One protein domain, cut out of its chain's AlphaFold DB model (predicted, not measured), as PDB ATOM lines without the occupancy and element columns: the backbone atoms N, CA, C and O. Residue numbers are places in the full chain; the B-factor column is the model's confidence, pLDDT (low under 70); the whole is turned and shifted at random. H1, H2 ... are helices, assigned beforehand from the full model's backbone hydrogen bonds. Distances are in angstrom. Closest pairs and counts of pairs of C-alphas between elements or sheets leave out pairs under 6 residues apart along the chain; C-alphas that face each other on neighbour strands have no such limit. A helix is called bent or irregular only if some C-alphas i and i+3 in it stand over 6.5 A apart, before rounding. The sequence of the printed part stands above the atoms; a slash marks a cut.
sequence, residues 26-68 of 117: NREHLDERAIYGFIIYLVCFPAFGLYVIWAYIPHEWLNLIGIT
ATOM      1  N   ASN A  26      -7.175   6.541  77.034       70.27
ATOM      2  CA  ASN A  26      -6.233   5.731  76.246       70.27
ATOM      3  C   ASN A  26      -6.406   5.861  74.710       70.27
ATOM      4  O   ASN A  26      -5.481   5.570  73.953       70.27
ATOM      5  N   ARG A  27      -7.600   6.239  74.230       67.08
ATOM      6  CA  ARG A  27      -7.895   6.416  72.799       67.08
ATOM      7  C   ARG A  27      -7.359   7.734  72.262       67.08
ATOM      8  O   ARG A  27      -6.900   7.722  71.131       67.08
ATOM      9  N   GLU A  28      -7.302   8.791  73.073       67.31
ATOM     10  CA  GLU A  28      -6.761  10.093  72.656       67.31
ATOM     11  C   GLU A  28      -5.362   9.931  72.034       67.31
ATOM     12  O   GLU A  28      -5.166  10.229  70.859       67.31
ATOM     13  N   HIS A  29      -4.450   9.243  72.730       76.01
ATOM     14  CA  HIS A  29      -3.102   8.952  72.222       76.01
ATOM     15  C   HIS A  29      -3.063   8.075  70.966       76.01
ATOM     16  O   HIS A  29      -2.094   8.095  70.203       76.01
ATOM     17  N   LEU A  30      -4.046   7.197  70.772       76.59
ATOM     18  CA  LEU A  30      -4.136   6.368  69.566       76.59
ATOM     19  C   LEU A  30      -4.637   7.201  68.381       76.59
ATOM     20  O   LEU A  30      -4.098   7.068  67.282       76.59
ATOM     21  N   ASP A  31      -5.603   8.082  68.625       80.11
ATOM     22  CA  ASP A  31      -6.199   8.959  67.623       80.11
ATOM     23  C   ASP A  31      -5.172   9.995  67.138       80.11
ATOM     24  O   ASP A  31      -5.005  10.180  65.932       80.11
ATOM     25  N   GLU A  32      -4.383  10.572  68.049       83.93
ATOM     26  CA  GLU A  32      -3.236  11.436  67.732       83.93
ATOM     27  C   GLU A  32      -2.265  10.750  66.752       83.93
ATOM     28  O   GLU A  32      -1.933  11.289  65.693       83.93
ATOM     29  N   ARG A  33      -1.837   9.519  67.074       87.11
ATOM     30  CA  ARG A  33      -0.906   8.727  66.251       87.11
ATOM     31  C   ARG A  33      -1.471   8.421  64.866       87.11
ATOM     32  O   ARG A  33      -0.732   8.497  63.882       87.11
ATOM     33  N   ALA A  34      -2.761   8.108  64.777       89.25
ATOM     34  CA  ALA A  34      -3.428   7.856  63.504       89.25
ATOM     35  C   ALA A  34      -3.442   9.106  62.608       89.25
ATOM     36  O   ALA A  34      -3.160   9.007  61.411       89.25
ATOM     37  N   ILE A  35      -3.692  10.286  63.183       91.07
ATOM     38  CA  ILE A  35      -3.688  11.561  62.453       91.07
ATOM     39  C   ILE A  35      -2.298  11.854  61.875       91.07
ATOM     40  O   ILE A  35      -2.195  12.220  60.703       91.07
ATOM     41  N   TYR A  36      -1.222  11.645  62.641       92.56
ATOM     42  CA  TYR A  36       0.142  11.857  62.136       92.56
ATOM     43  C   TYR A  36       0.472  10.946  60.951       92.56
ATOM     44  O   TYR A  36       0.986  11.421  59.938       92.56
ATOM     45  N   GLY A  37       0.128   9.659  61.043       91.73
ATOM     46  CA  GLY A  37       0.308   8.717  59.934       91.73
ATOM     47  C   GLY A  37      -0.478   9.126  58.688       91.73
ATOM     48  O   GLY A  37       0.044   9.068  57.574       91.73
ATOM     49  N   PHE A  38      -1.706   9.612  58.874       94.32
ATOM     50  CA  PHE A  38      -2.547  10.085  57.779       94.32
ATOM     51  C   PHE A  38      -1.994  11.347  57.101       94.32
ATOM     52  O   PHE A  38      -1.952  11.412  55.873       94.32
ATOM     53  N   ILE A  39      -1.506  12.328  57.868       95.99
ATOM     54  CA  ILE A  39      -0.880  13.540  57.314       95.99
ATOM     55  C   ILE A  39       0.361  13.174  56.498       95.99
ATOM     56  O   ILE A  39       0.525  13.662  55.381       95.99
ATOM     57  N   ILE A  40       1.210  12.286  57.024       94.63
ATOM     58  CA  ILE A  40       2.397  11.809  56.303       94.63
ATOM     59  C   ILE A  40       1.981  11.152  54.986       94.63
ATOM     60  O   ILE A  40       2.546  11.483  53.950       94.63
ATOM     61  N   TYR A  41       0.954  10.297  54.983       94.41
ATOM     62  CA  TYR A  41       0.438   9.682  53.757       94.41
ATOM     63  C   TYR A  41      -0.008  10.723  52.712       94.41
ATOM     64  O   TYR A  41       0.393  10.637  51.547       94.41
ATOM     65  N   LEU A  42      -0.771  11.740  53.134       96.22
ATOM     66  CA  LEU A  42      -1.230  12.820  52.253       96.22
ATOM     67  C   LEU A  42      -0.090  13.667  51.685       96.22
ATOM     68  O   LEU A  42      -0.224  14.180  50.580       96.22
ATOM     69  N   VAL A  43       1.014  13.831  52.418       96.06
ATOM     70  CA  VAL A  43       2.197  14.574  51.956       96.06
ATOM     71  C   VAL A  43       3.080  13.705  51.060       96.06
ATOM     72  O   VAL A  43       3.561  14.169  50.025       96.06
ATOM     73  N   CYS A  44       3.273  12.436  51.416       94.28
ATOM     74  CA  CYS A  44       4.133  11.511  50.686       94.28
ATOM     75  C   CYS A  44       3.639  11.251  49.261       94.28
ATOM     76  O   CYS A  44       4.461  11.180  48.351       94.28
ATOM     77  N   PHE A  45       2.327  11.142  49.036       92.83
ATOM     78  CA  PHE A  45       1.775  10.858  47.708       92.83
ATOM     79  C   PHE A  45       2.081  11.948  46.654       92.83
ATOM     80  O   PHE A  45       2.716  11.628  45.644       92.83
ATOM     81  N   PRO A  46       1.722  13.235  46.857       96.28
ATOM     82  CA  PRO A  46       2.076  14.298  45.920       96.28
ATOM     83  C   PRO A  46       3.585  14.550  45.876       96.28
ATOM     84  O   PRO A  46       4.107  14.826  44.799       96.28
ATOM     85  N   ALA A  47       4.309  14.410  46.994       92.73
ATOM     86  CA  ALA A  47       5.767  14.537  46.995       92.73
ATOM     87  C   ALA A  47       6.431  13.477  46.102       92.73
ATOM     88  O   ALA A  47       7.330  13.800  45.326       92.73
ATOM     89  N   PHE A  48       5.952  12.231  46.150       91.65
ATOM     90  CA  PHE A  48       6.417  11.161  45.271       91.65
ATOM     91  C   PHE A  48       6.048  11.424  43.806       91.65
ATOM     92  O   PHE A  48       6.881  11.240  42.922       91.65
ATOM     93  N   GLY A  49       4.838  11.922  43.537       94.09
ATOM     94  CA  GLY A  49       4.427  12.319  42.187       94.09
ATOM     95  C   GLY A  49       5.319  13.417  41.598       94.09
ATOM     96  O   GLY A  49       5.833  13.267  40.491       94.09
ATOM     97  N   LEU A  50       5.571  14.484  42.360       90.66
ATOM     98  CA  LEU A  50       6.481  15.566  41.969       90.66
ATOM     99  C   LEU A  50       7.904  15.055  41.734       90.66
ATOM    100  O   LEU A  50       8.552  15.454  40.768       90.66
ATOM    101  N   TYR A  51       8.369  14.134  42.578       90.65
ATOM    102  CA  TYR A  51       9.671  13.497  42.431       90.65
ATOM    103  C   TYR A  51       9.787  12.683  41.134       90.65
ATOM    104  O   TYR A  51      10.781  12.804  40.420       90.65
ATOM    105  N   VAL A  52       8.769  11.895  40.787       90.25
ATOM    106  CA  VAL A  52       8.739  11.112  39.542       90.25
ATOM    107  C   VAL A  52       8.718  12.032  38.320       90.25
ATOM    108  O   VAL A  52       9.508  11.837  37.397       90.25
ATOM    109  N   ILE A  53       7.869  13.064  38.324       89.73
ATOM    110  CA  ILE A  53       7.806  14.061  37.242       89.73
ATOM    111  C   ILE A  53       9.183  14.706  37.042       89.73
ATOM    112  O   ILE A  53       9.681  14.785  35.919       89.73
ATOM    113  N   TRP A  54       9.833  15.094  38.138       85.20
ATOM    114  CA  TRP A  54      11.177  15.658  38.129       85.20
ATOM    115  C   TRP A  54      12.260  14.674  37.645       85.20
ATOM    116  O   TRP A  54      13.186  15.067  36.936       85.20
ATOM    117  N   ALA A  55      12.153  13.388  37.977       87.31
ATOM    118  CA  ALA A  55      13.110  12.376  37.536       87.31
ATOM    119  C   ALA A  55      13.029  12.119  36.020       87.31
ATOM    120  O   ALA A  55      14.063  11.988  35.351       87.31
ATOM    121  N   TYR A  56      11.818  12.082  35.457       86.85
ATOM    122  CA  TYR A  56      11.604  11.780  34.038       86.85
ATOM    123  C   TYR A  56      11.735  12.992  33.115       86.85
ATOM    124  O   TYR A  56      12.125  12.810  31.961       86.85
ATOM    125  N   ILE A  57      11.492  14.219  33.590       85.76
ATOM    126  CA  ILE A  57      11.581  15.406  32.730       85.76
ATOM    127  C   ILE A  57      13.013  15.571  32.164       85.76
ATOM    128  O   ILE A  57      14.001  15.499  32.909       85.76
ATOM    129  N   PRO A  58      13.185  15.703  30.839       82.31
ATOM    130  CA  PRO A  58      14.503  15.905  30.233       82.31
ATOM    131  C   PRO A  58      15.021  17.340  30.448       82.31
ATOM    132  O   PRO A  58      14.247  18.286  30.596       82.31
ATOM    133  N   HIS A  59      16.352  17.504  30.443       78.24
ATOM    134  CA  HIS A  59      17.028  18.779  30.744       78.24
ATOM    135  C   HIS A  59      16.651  19.920  29.786       78.24
ATOM    136  O   HIS A  59      16.650  21.078  30.185       78.24
ATOM    137  N   GLU A  60      16.290  19.606  28.542       82.10
ATOM    138  CA  GLU A  60      15.858  20.600  27.552       82.10
ATOM    139  C   GLU A  60      14.618  21.369  28.025       82.10
ATOM    140  O   GLU A  60      14.578  22.595  27.966       82.10
ATOM    141  N   TRP A  61      13.641  20.654  28.583       79.23
ATOM    142  CA  TRP A  61      12.408  21.250  29.093       79.23
ATOM    143  C   TRP A  61      12.663  22.068  30.362       79.23
ATOM    144  O   TRP A  61      12.077  23.131  30.544       79.23
ATOM    145  N   LEU A  62      13.586  21.615  31.211       77.33
ATOM    146  CA  LEU A  62      14.035  22.355  32.396       77.33
ATOM    147  C   LEU A  62      14.719  23.678  32.032       77.33
ATOM    148  O   LEU A  62      14.442  24.703  32.658       77.33
ATOM    149  N   ASN A  63      15.554  23.666  30.989       79.78
ATOM    150  CA  ASN A  63      16.216  24.864  30.478       79.78
ATOM    151  C   ASN A  63      15.209  25.864  29.892       79.78
ATOM    152  O   ASN A  63      15.381  27.066  30.077       79.78
ATOM    153  N   LEU A  64      14.134  25.390  29.252       82.00
ATOM    154  CA  LEU A  64      13.054  26.251  28.749       82.00
ATOM    155  C   LEU A  64      12.251  26.918  29.876       82.00
ATOM    156  O   LEU A  64      11.858  28.072  29.742       82.00
ATOM    157  N   ILE A  65      12.030  26.218  30.993       83.30
ATOM    158  CA  ILE A  65      11.340  26.765  32.177       83.30
ATOM    159  C   ILE A  65      12.255  27.741  32.954       83.30
ATOM    160  O   ILE A  65      11.780  28.504  33.794       83.30
ATOM    161  N   GLY A  66      13.561  27.763  32.659       81.88
ATOM    162  CA  GLY A  66      14.547  28.623  33.320       81.88
ATOM    163  C   GLY A  66      15.132  28.030  34.606       81.88
ATOM    164  O   GLY A  66      15.731  28.752  35.402       81.88
ATOM    165  N   ILE A  67      14.975  26.721  34.835       74.95
ATOM    166  CA  ILE A  67      15.493  26.029  36.025       74.95
ATOM    167  C   ILE A  67      16.827  25.352  35.682       74.95
ATOM    168  O   ILE A  67      16.915  24.134  35.542       74.95
ATOM    169  N   THR A  68      17.886  26.149  35.545       75.48
ATOM    170  CA  THR A  68      19.213  25.653  35.127       75.48
ATOM    171  C   THR A  68      20.014  25.008  36.271       75.48
ATOM    172  O   THR A  68      20.896  24.192  36.024       75.48
TER     173      THR A  68
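What this domain is: This is residues 26 to 68 of the 117 residues of a protein of Schistosoma mansoni (UniProt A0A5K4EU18). One long helix, H1, makes nearly the whole length of the model, and a short helix, H2, sits as a small foot past its far end, turned off to one side after a tight link. Residues 26 to 53 of H1 stand free, with nothing packed along them. The printed part has 43 residues, with two named helices in the order H1, H2 and no named strand, and its class is all helix. It is extended, with a radius of gyration of the C-alphas of 17.7 A, and its C-alphas span 55 by 16 by 9 A, only just a rod.

Where its parts are: H1 takes residues 26 to 56, from C-alpha 26 at (-6.233, 5.731, 76.246) to C-alpha 56 at (11.604, 11.780, 34.038), and measures 46.2 A between these two C-alphas. It is neither bent nor irregular, but only just: C-alphas 43 and 46 are 6.0 A apart. H2 takes residues 59 to 65, 9.9 A from first to last C-alpha, and ends with C-alpha 65 at (11.340, 26.765, 32.177).

How they stand to each other: H1 and H2 are apart, with no C-alpha of the one within 8 A of the other. Two residues, Ile 57 and Pro 58, make the tight link between them. In H2 every O i to N i+4 pair is within hydrogen-bond range; in H1 25 of 27 are.

The domain as a whole: The two C-alphas farthest apart are those of Asn 26 and Glu 60, at 55.5 A. The C-alphas of the first and last printed residues, Asn 26 and Thr 68, are 52.3 A apart. The printed part has no cut and no long link between its helices. The mean pLDDT of the printed part is 85.8, and residues 27 to 28 are under 70.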